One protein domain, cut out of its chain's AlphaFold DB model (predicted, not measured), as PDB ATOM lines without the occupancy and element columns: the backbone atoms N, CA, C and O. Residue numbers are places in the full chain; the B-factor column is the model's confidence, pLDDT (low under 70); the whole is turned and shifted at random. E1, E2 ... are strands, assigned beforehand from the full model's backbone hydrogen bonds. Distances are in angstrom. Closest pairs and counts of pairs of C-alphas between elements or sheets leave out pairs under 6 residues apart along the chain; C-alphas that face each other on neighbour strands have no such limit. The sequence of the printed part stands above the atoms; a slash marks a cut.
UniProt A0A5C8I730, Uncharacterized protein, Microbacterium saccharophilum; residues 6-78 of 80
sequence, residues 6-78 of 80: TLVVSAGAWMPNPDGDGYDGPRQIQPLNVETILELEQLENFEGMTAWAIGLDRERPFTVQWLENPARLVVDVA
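This is residues 6 to 78 of the 80 residues of an uncharacterized protein of Microbacterium saccharophilum (UniProt A0A5C8I730). A twisted three-strand sheet, E1, E3 and E2, has a separate two-strand hairpin, E4 and E5, set off from its E1 edge across a gap, with E5 as the strand nearer to E1. Strands in both parts run along the long dimension, and a long loop, residues 13 to 36, goes out past the end of E1 and folds back along the E2 edge, where residues 28 to 29 pair with E2. The printed part has 73 residues, no named helix and five named strands, E1 to E5 in chain order; the sheets, E1 - E3 - E2 and E4 - E5, are both antiparallel, and the class is all strand. It is only just compact, close to loose, with a radius of gyration of the C-alphas of 13.2 A, and is elongated, spanning 38 by 24 by 18 A.

E1, residues 6 to 12, begins at C-alpha 6 at (187.621, -11.173, -239.066) and measures 19.9 A from first to last C-alpha. After residues 13 to 36, with no named element, comes E2, residues 37 to 46, the longest strand at 24.7 A, beginning at C-alpha 37 at (179.679, -12.009, -244.497). E3, residues 49 to 56, measures 22.7 A. E4, residues 62 to 67, measures 16.2 A. E5, residues 72 to 77, measures 16.0 A and ends at C-alpha 77 at (185.080, -8.282, -250.013).

In the larger sheet E3 is the inner strand, and E1 and E2 are the edge strands. E1 and E3 are antiparallel at 162 degrees; N 9 and O 52 are 2.9 A apart, within hydrogen-bond range. E2 and E3 form a hairpin, antiparallel at 165 degrees, with N 51 and O 44 within hydrogen-bond range at 3.0 A. The short pairing of residues 28 to 29 with residues 40 to 41 of E2 is antiparallel. This sheet is twisted, its C-alphas lying up to 4.2 A off the best plane. E1 and E2 are only just apart, 8.5 A at their closest. E4 and E5 form a second hairpin, antiparallel at 162 degrees, with N 65 and O 74 at 2.9 A, within hydrogen-bond range. E1 and E5 are near each other, with 5 pairs of C-alphas within 10 A. E4 is apart from E1, E2 and E3, and E5 is apart from E2 and E3.

The two C-alphas farthest apart, those of Asn 17 and Arg 58, are 38.1 A apart. The printed part has no cut. The link from E1 to E2, 24 residues, is long; those from E2 to E3, E3 to E4 and E4 to E5 are tight. The mean pLDDT of the printed part is 89.5, and residues 14 to 22, within the long link, are under 70.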
ATOM      1  N   THR A   6     188.208 -12.462-239.456       98.31
ATOM      2  CA  THR A   6     187.621 -11.173-239.066       98.31
ATOM      3  C   THR A   6     188.356 -10.023-239.736       98.31
ATOM      4  O   THR A   6     189.570  -9.890-239.593       98.31
ATOM      5  N   LEU A   7     187.608  -9.162-240.424       98.12
ATOM      6  CA  LEU A   7     188.086  -7.870-240.906       98.12
ATOM      7  C   LEU A   7     187.618  -6.777-239.942       98.12
ATOM      8  O   LEU A   7     186.420  -6.623-239.718       98.12
ATOM      9  N   VAL A   8     188.554  -6.011-239.382       97.81
ATOM     10  CA  VAL A   8     188.236  -4.852-238.538       97.81
ATOM     11  C   VAL A   8     188.385  -3.577-239.356       97.81
ATOM     12  O   VAL A   8     189.428  -3.337-239.964       97.81
ATOM     13  N   VAL A   9     187.339  -2.756-239.353       96.25
ATOM     14  CA  VAL A   9     187.297  -1.460-240.028       96.25
ATOM     15  C   VAL A   9     187.145  -0.381-238.971       96.25
ATOM     16  O   VAL A   9     186.114  -0.311-238.306       96.25
ATOM     17  N   SER A  10     188.159   0.470-238.843       93.75
ATOM     18  CA  SER A  10     188.144   1.634-237.957       93.75
ATOM     19  C   SER A  10     188.247   2.906-238.784       93.75
ATOM     20  O   SER A  10     189.106   3.016-239.660       93.75
ATOM     21  N   ALA A  11     187.380   3.872-238.503       90.12
ATOM     22  CA  ALA A  11     187.356   5.144-239.205       90.12
ATOM     23  C   ALA A  11     187.022   6.292-238.254       90.12
ATOM     24  O   ALA A  11     186.210   6.148-237.338       90.12
ATOM     25  N   GLY A  12     187.630   7.448-238.521       86.44
ATOM     26  CA  GLY A  12     187.176   8.705-237.944       86.44
ATOM     27  C   GLY A  12     185.826   9.072-238.555       86.44
ATOM     28  O   GLY A  12     185.703   9.177-239.776       86.44
ATOM     29  N   ALA A  13     184.821   9.255-237.713       73.81
ATOM     30  CA  ALA A  13     183.490   9.686-238.100       73.81
ATOM     31  C   ALA A  13     183.191  11.029-237.435       73.81
ATOM     32  O   ALA A  13     183.416  11.223-236.242       73.81
ATOM     33  N   TRP A  14     182.681  11.978-238.217       66.62
ATOM     34  CA  TRP A  14     182.247  13.253-237.663       66.62
ATOM     35  C   TRP A  14     181.042  13.038-236.740       66.62
ATOM     36  O   TRP A  14     180.059  12.417-237.143       66.62
ATOM     37  N   MET A  15     181.113  13.581-235.522       62.06
ATOM     38  CA  MET A  15     179.988  13.643-234.590       62.06
ATOM     39  C   MET A  15     179.434  15.078-234.554       62.06
ATOM     40  O   MET A  15     180.220  16.016-234.397       62.06
ATOM     41  N   PRO A  16     178.106  15.281-234.673       56.19
ATOM     42  CA  PRO A  16     177.510  16.614-234.580       56.19
ATOM     43  C   PRO A  16     177.628  17.262-233.198       56.19
ATOM     44  O   PRO A  16     177.591  18.488-233.088       56.19
ATOM     45  N   ASN A  17     177.767  16.461-232.144       61.94
ATOM     46  CA  ASN A  17     177.898  16.881-230.751       61.94
ATOM     47  C   ASN A  17     178.638  15.790-229.940       61.94
ATOM     48  O   ASN A  17     178.745  14.661-230.418       61.94
ATOM     49  N   PRO A  18     179.169  16.104-228.738       58.09
ATOM     50  CA  PRO A  18     179.913  15.148-227.901       58.09
ATOM     51  C   PRO A  18     179.110  13.896-227.527       58.09
ATOM     52  O   PRO A  18     179.692  12.838-227.316       58.09
ATOM     53  N   ASP A  19     177.781  14.033-227.489       55.38
ATOM     54  CA  ASP A  19     176.823  12.962-227.201       55.38
ATOM     55  C   ASP A  19     176.275  12.273-228.470       55.38
ATOM     56  O   ASP A  19     175.419  11.406-228.347       55.38
ATOM     57  N   GLY A  20     176.751  12.680-229.659       58.22
ATOM     58  CA  GLY A  20     176.417  12.210-231.013       58.22
ATOM     59  C   GLY A  20     175.255  11.229-231.154       58.22
ATOM     60  O   GLY A  20     175.449  10.050-230.881       58.22
ATOM     61  N   ASP A  21     174.123  11.648-231.748       62.78
ATOM     62  CA  ASP A  21     173.008  10.720-232.059       62.78
ATOM     63  C   ASP A  21     173.465   9.526-232.930       62.78
ATOM     64  O   ASP A  21     172.876   8.448-232.877       62.78
ATOM     65  N   GLY A  22     174.566   9.709-233.677       69.00
ATOM     66  CA  GLY A  22     175.370   8.634-234.252       69.00
ATOM     67  C   GLY A  22     174.583   7.668-235.135       69.00
ATOM     68  O   GLY A  22     173.582   8.013-235.757       69.00
ATOM     69  N   TYR A  23     175.080   6.439-235.231       78.06
ATOM     70  CA  TYR A  23     174.303   5.326-235.760       78.06
ATOM     71  C   TYR A  23     173.427   4.757-234.632       78.06
ATOM     72  O   TYR A  23     173.964   4.236-233.653       78.06
ATOM     73  N   ASP A  24     172.100   4.839-234.772       80.88
ATOM     74  CA  ASP A  24     171.112   4.337-233.797       80.88
ATOM     75  C   ASP A  24     170.607   2.913-234.104       80.88
ATOM     76  O   ASP A  24     169.771   2.361-233.383       80.88
ATOM     77  N   GLY A  25     171.115   2.313-235.182       89.00
ATOM     78  CA  GLY A  25     170.690   1.003-235.651       89.00
ATOM     79  C   GLY A  25     171.283  -0.172-234.863       89.00
ATOM     80  O   GLY A  25     171.963  -0.005-233.843       89.00
ATOM     81  N   PRO A  26     171.035  -1.409-235.333       94.50
ATOM     82  CA  PRO A  26     171.538  -2.612-234.684       94.50
ATOM     83  C   PRO A  26     173.068  -2.639-234.611       94.50
ATOM     84  O   PRO A  26     173.754  -2.576-235.625       94.50
ATOM     85  N   ARG A  27     173.611  -2.824-233.406       94.00
ATOM     86  CA  ARG A  27     175.061  -2.982-233.184       94.00
ATOM     87  C   ARG A  27     175.592  -4.360-233.572       94.00
ATOM     88  O   ARG A  27     176.797  -4.565-233.575       94.00
ATOM     89  N   GLN A  28     174.695  -5.289-233.879       97.19
ATOM     90  CA  GLN A  28     174.998  -6.633-234.339       97.19
ATOM     91  C   GLN A  28     174.049  -6.954-235.492       97.19
ATOM     92  O   GLN A  28     172.832  -6.798-235.363       97.19
ATOM     93  N   ILE A  29     174.602  -7.359-236.630       97.38
ATOM     94  CA  ILE A  29     173.858  -7.640-237.857       97.38
ATOM     95  C   ILE A  29     174.300  -9.006-238.367       97.38
ATOM     96  O   ILE A  29     175.488  -9.247-238.553       97.38
ATOM     97  N   GLN A  30     173.336  -9.885-238.629       97.69
ATOM     98  CA  GLN A  30     173.557 -11.177-239.276       97.69
ATOM     99  C   GLN A  30     172.871 -11.148-240.644       97.69
ATOM    100  O   GLN A  30     171.640 -11.238-240.710       97.69
ATOM    101  N   PRO A  31     173.624 -10.937-241.737       95.06
ATOM    102  CA  PRO A  31     173.052 -10.925-243.074       95.06
ATOM    103  C   PRO A  31     172.428 -12.283-243.412       95.06
ATOM    104  O   PRO A  31     173.024 -13.326-243.169       95.06
ATOM    105  N   LEU A  32     171.227 -12.279-243.995       94.50
ATOM    106  CA  LEU A  32     170.520 -13.512-244.382       94.50
ATOM    107  C   LEU A  32     170.604 -13.813-245.886       94.50
ATOM    108  O   LEU A  32     170.082 -14.822-246.348       94.50
ATOM    109  N   ASN A  33     171.201 -12.910-246.663       94.88
ATOM    110  CA  ASN A  33     171.196 -12.929-248.127       94.88
ATOM    111  C   ASN A  33     172.598 -13.023-248.747       94.88
ATOM    112  O   ASN A  33     172.730 -12.862-249.959       94.88
ATOM    113  N   VAL A  34     173.631 -13.246-247.936       94.56
ATOM    114  CA  VAL A  34     175.013 -13.450-248.380       94.56
ATOM    115  C   VAL A  34     175.662 -14.539-247.531       94.56
ATOM    116  O   VAL A  34     175.340 -14.679-246.357       94.56
ATOM    117  N   GLU A  35     176.578 -15.297-248.126       95.06
ATOM    118  CA  GLU A  35     177.320 -16.365-247.432       95.06
ATOM    119  C   GLU A  35     178.730 -15.915-247.020       95.06
ATOM    120  O   GLU A  35     179.344 -16.495-246.136       95.06
ATOM    121  N   THR A  36     179.247 -14.856-247.651       97.06
ATOM    122  CA  THR A  36     180.606 -14.347-247.415       97.06
ATOM    123  C   THR A  36     180.740 -13.562-246.110       97.06
ATOM    124  O   THR A  36     181.783 -13.626-245.468       97.06
ATOM    125  N   ILE A  37     179.702 -12.813-245.723       97.62
ATOM    126  CA  ILE A  37     179.679 -12.009-244.497       97.62
ATOM    127  C   ILE A  37     178.671 -12.643-243.546       97.62
ATOM    128  O   ILE A  37     177.474 -12.643-243.828       97.62
ATOM    129  N   LEU A  38     179.161 -13.169-242.430       98.12
ATOM    130  CA  LEU A  38     178.367 -13.938-241.473       98.12
ATOM    131  C   LEU A  38     177.863 -13.080-240.311       98.12
ATOM    132  O   LEU A  38     176.794 -13.337-239.760       98.12
ATOM    133  N   GLU A  39     178.622 -12.051-239.942       98.19
ATOM    134  CA  GLU A  39     178.275 -11.139-238.857       98.19
ATOM    135  C   GLU A  39     178.936  -9.773-239.061       98.19
ATOM    136  O   GLU A  39     180.045  -9.679-239.584       98.19
ATOM    137  N   LEU A  40     178.262  -8.714-238.624       97.94
ATOM    138  CA  LEU A  40     178.867  -7.416-238.359       97.94
ATOM    139  C   LEU A  40     178.582  -7.046-236.907       97.94
ATOM    140  O   LEU A  40     177.436  -7.140-236.469       97.94
ATOM    141  N   GLU A  41     179.597  -6.590-236.182       97.88
ATOM    142  CA  GLU A  41     179.476  -6.148-234.790       97.88
ATOM    143  C   GLU A  41     180.182  -4.804-234.605       97.88
ATOM    144  O   GLU A  41     181.346  -4.646-234.986       97.88
ATOM    145  N   GLN A  42     179.485  -3.826-234.029       94.31
ATOM    146  CA  GLN A  42     180.077  -2.545-233.668       94.31
ATOM    147  C   GLN A  42     180.949  -2.737-232.429       94.31
ATOM    148  O   GLN A  42     180.449  -3.040-231.348       94.31
ATOM    149  N   LEU A  43     182.252  -2.526-232.594       93.69
ATOM    150  CA  LEU A  43     183.230  -2.594-231.512       93.69
ATOM    151  C   LEU A  43     183.325  -1.267-230.755       93.69
ATOM    152  O   LEU A  43     183.520  -1.256-229.543       93.69
ATOM    153  N   GLU A  44     183.203  -0.151-231.477       88.81
ATOM    154  CA  GLU A  44     183.396   1.188-230.927       88.81
ATOM    155  C   GLU A  44     182.516   2.219-231.639       88.81
ATOM    156  O   GLU A  44     182.306   2.172-232.858       88.81
ATOM    157  N   ASN A  45     182.020   3.171-230.854       83.88
ATOM    158  CA  ASN A  45     181.434   4.422-231.316       83.88
ATOM    159  C   ASN A  45     181.623   5.469-230.211       83.88
ATOM    160  O   ASN A  45     180.722   5.709-229.409       83.88
ATOM    161  N   PHE A  46     182.837   6.003-230.106       81.25
ATOM    162  CA  PHE A  46     183.241   6.891-229.020       81.25
ATOM    163  C   PHE A  46     184.162   7.991-229.554       81.25
ATOM    164  O   PHE A  46     184.994   7.734-230.417       81.25
ATOM    165  N   GLU A  47     183.981   9.226-229.078       81.00
ATOM    166  CA  GLU A  47     184.864  10.378-229.347       81.00
ATOM    167  C   GLU A  47     185.280  10.578-230.824       81.00
ATOM    168  O   GLU A  47     186.425  10.892-231.144       81.00
ATOM    169  N   GLY A  48     184.337  10.427-231.756       80.19
ATOM    170  CA  GLY A  48     184.588  10.620-233.189       80.19
ATOM    171  C   GLY A  48     185.262   9.434-233.882       80.19
ATOM    172  O   GLY A  48     185.648   9.542-235.044       80.19
ATOM    173  N   MET A  49     185.378   8.297-233.203       85.81
ATOM    174  CA  MET A  49     185.864   7.044-233.763       85.81
ATOM    175  C   MET A  49     184.740   6.017-233.806       85.81
ATOM    176  O   MET A  49     183.980   5.859-232.851       85.81
ATOM    177  N   THR A  50     184.653   5.286-234.915       88.12
ATOM    178  CA  THR A  50     183.850   4.067-234.985       88.12
ATOM    179  C   THR A  50     184.699   2.903-235.464       88.12
ATOM    180  O   THR A  50     185.541   3.055-236.354       88.12
ATOM    181  N   ALA A  51     184.465   1.735-234.874       92.75
ATOM    182  CA  ALA A  51     185.064   0.487-235.302       92.75
ATOM    183  C   ALA A  51     183.993  -0.593-235.441       92.75
ATOM    184  O   ALA A  51     183.124  -0.741-234.579       92.75
ATOM    185  N   TRP A  52     184.089  -1.364-236.517       96.44
ATOM    186  CA  TRP A  52     183.250  -2.525-236.784       96.44
ATOM    187  C   TRP A  52     184.127  -3.733-237.067       96.44
ATOM    188  O   TRP A  52     185.125  -3.631-237.781       96.44
ATOM    189  N   ALA A  53     183.733  -4.881-236.539       98.25
ATOM    190  CA  ALA A  53     184.273  -6.160-236.950       98.25
ATOM    191  C   ALA A  53     183.287  -6.852-237.892       98.25
ATOM    192  O   ALA A  53     182.078  -6.838-237.672       98.25
ATOM    193  N   ILE A  54     183.831  -7.430-238.959       98.31
ATOM    194  CA  ILE A  54     183.105  -8.129-240.014       98.31
ATOM    195  C   ILE A  54     183.598  -9.572-240.010       98.31
ATOM    196  O   ILE A  54     184.759  -9.844-240.320       98.31
ATOM    197  N   GLY A  55     182.713 -10.482-239.625       98.50
ATOM    198  CA  GLY A  55     182.935 -11.916-239.601       98.50
ATOM    199  C   GLY A  55     182.814 -12.495-241.001       98.50
ATOM    200  O   GLY A  55     181.766 -12.361-241.639       98.50
ATOM    201  N   LEU A  56     183.886 -13.117-241.481       98.31
ATOM    202  CA  LEU A  56     183.966 -13.711-242.811       98.31
ATOM    203  C   LEU A  56     184.026 -15.232-242.703       98.31
ATOM    204  O   LEU A  56     184.630 -15.781-241.782       98.31
ATOM    205  N   ASP A  57     183.439 -15.915-243.678       97.50
ATOM    206  CA  ASP A  57     183.506 -17.377-243.801       97.50
ATOM    207  C   ASP A  57     184.943 -17.913-243.948       97.50
ATOM    208  O   ASP A  57     185.198 -19.061-243.614       97.50
ATOM    209  N   ARG A  58     185.883 -17.089-244.432       97.62
ATOM    210  CA  ARG A  58     187.332 -17.352-244.504       97.62
ATOM    211  C   ARG A  58     188.109 -16.051-244.716       97.62
ATOM    212  O   ARG A  58     187.520 -15.001-244.973       97.62
ATOM    213  N   GLU A  59     189.438 -16.114-244.673       97.69
ATOM    214  CA  GLU A  59     190.284 -14.978-245.058       97.69
ATOM    215  C   GLU A  59     190.078 -14.634-246.542       97.69
ATOM    216  O   GLU A  59     190.125 -15.513-247.409       97.69
ATOM    217  N   ARG A  60     189.815 -13.356-246.835       96.75
ATOM    218  CA  ARG A  60     189.475 -12.878-248.180       96.75
ATOM    219  C   ARG A  60     190.177 -11.562-248.502       96.75
ATOM    220  O   ARG A  60     190.268 -10.696-247.630       96.75
ATOM    221  N   PRO A  61     190.608 -11.368-249.760       97.88
ATOM    222  CA  PRO A  61     191.006 -10.054-250.243       97.88
ATOM    223  C   PRO A  61     189.859  -9.047-250.122       97.88
ATOM    224  O   PRO A  61     188.691  -9.389-250.329       97.88
ATOM    225  N   PHE A  62     190.211  -7.794-249.854       97.75
ATOM    226  CA  PHE A  62     189.264  -6.690-249.808       97.75
ATOM    227  C   PHE A  62     189.859  -5.428-250.430       97.75
ATOM    228  O   PHE A  62     191.079  -5.253-250.486       97.75
ATOM    229  N   THR A  63     188.986  -4.533-250.875       98.19
ATOM    230  CA  THR A  63     189.350  -3.176-251.288       98.19
ATOM    231  C   THR A  63     188.556  -2.160-250.493       98.19
ATOM    232  O   THR A  63     187.420  -2.413-250.101       98.19
ATOM    233  N   VAL A  64     189.165  -1.002-250.250       97.12
ATOM    234  CA  VAL A  64     188.551   0.090-249.495       97.12
ATOM    235  C   VAL A  64     188.499   1.326-250.372       97.12
ATOM    236  O   VAL A  64     189.511   1.716-250.958       97.12
ATOM    237  N   GLN A  65     187.333   1.959-250.438       97.56
ATOM    238  CA  GLN A  65     187.134   3.195-251.176       97.56
ATOM    239  C   GLN A  65     186.448   4.245-250.305       97.56
ATOM    240  O   GLN A  65     185.427   3.984-249.670       97.56
ATOM    241  N   TRP A  66     186.997   5.458-250.316       94.38
ATOM    242  CA  TRP A  66     186.318   6.635-249.790       94.38
ATOM    243  C   TRP A  66     185.515   7.303-250.906       94.38
ATOM    244  O   TRP A  66     186.049   7.597-251.977       94.38
ATOM    245  N   LEU A  67     184.230   7.533-250.655       95.81
ATOM    246  CA  LEU A  67     183.342   8.293-251.528       95.81
ATOM    247  C   LEU A  67     182.987   9.610-250.854       95.81
ATOM    248  O   LEU A  67     182.765   9.652-249.648       95.81
ATOM    249  N   GLU A  68     182.860  10.665-251.647       93.25
ATOM    250  CA  GLU A  68     182.424  11.982-251.187       93.25
ATOM    251  C   GLU A  68     181.000  12.283-251.680       93.25
ATOM    252  O   GLU A  68     180.510  11.667-252.629       93.25
ATOM    253  N   ASN A  69     180.333  13.252-251.042       90.12
ATOM    254  CA  ASN A  69     179.027  13.786-251.453       90.12
ATOM    255  C   ASN A  69     177.898  12.731-251.627       90.12
ATOM    256  O   ASN A  69     177.360  12.596-252.728       90.12
ATOM    257  N   PRO A  70     177.476  11.999-250.570       89.56
ATOM    258  CA  PRO A  70     177.909  12.093-249.173       89.56
ATOM    259  C   PRO A  70     179.117  11.198-248.853       89.56
ATOM    260  O   PRO A  70     179.359  10.197-249.537       89.56
ATOM    261  N   ALA A  71     179.835  11.563-247.783       88.69
ATOM    262  CA  ALA A  71     180.973  10.822-247.243       88.69
ATOM    263  C   ALA A  71     180.588   9.373-246.899       88.69
ATOM    264  O   ALA A  71     179.678   9.154-246.100       88.69
ATOM    265  N   ARG A  72     181.265   8.392-247.507       92.12
ATOM    266  CA  ARG A  72     181.070   6.956-247.249       92.12
ATOM    267  C   ARG A  72     182.403   6.223-247.330       92.12
ATOM    268  O   ARG A  72     183.178   6.456-248.253       92.12
ATOM    269  N   LEU A  73     182.608   5.280-246.419       92.69
ATOM    270  CA  LEU A  73     183.638   4.257-246.538       92.69
ATOM    271  C   LEU A  73     182.985   2.992-247.100       92.69
ATOM    272  O   LEU A  73     182.051   2.464-246.500       92.69
ATOM    273  N   VAL A  74     183.450   2.529-248.255       96.56
ATOM    274  CA  VAL A  74     182.989   1.292-248.893       96.56
ATOM    275  C   VAL A  74     184.090   0.253-248.769       96.56
ATOM    276  O   VAL A  74     185.252   0.545-249.052       96.56
ATOM    277  N   VAL A  75     183.718  -0.945-248.328       97.12
ATOM    278  CA  VAL A  75     184.611  -2.098-248.226       97.12
ATOM    279  C   VAL A  75     184.031  -3.207-249.087       97.12
ATOM    280  O   VAL A  75     182.979  -3.756-248.764       97.12
ATOM    281  N   ASP A  76     184.719  -3.531-250.176       97.69
ATOM    282  CA  ASP A  76     184.356  -4.649-251.039       97.69
ATOM    283  C   ASP A  76     185.153  -5.880-250.617       97.69
ATOM    284  O   ASP A  76     186.379  -5.825-250.525       97.69
ATOM    285  N   VAL A  77     184.467  -6.997-250.380       97.31
ATOM    286  CA  VAL A  77     185.080  -8.282-250.013       97.31
ATOM    287  C   VAL A  77     184.948  -9.250-251.186       97.31
ATOM    288  O   VAL A  77     183.861  -9.434-251.734       97.31
ATOM    289  N   ALA A  78     186.054  -9.876-251.589       96.50
ATOM    290  CA  ALA A  78     186.076 -10.761-252.749       96.50
ATOM    291  C   ALA A  78     185.298 -12.070-252.510       96.50
ATOM    292  O   ALA A  78     185.435 -12.717-251.471       96.50
TER     293      ALA A  78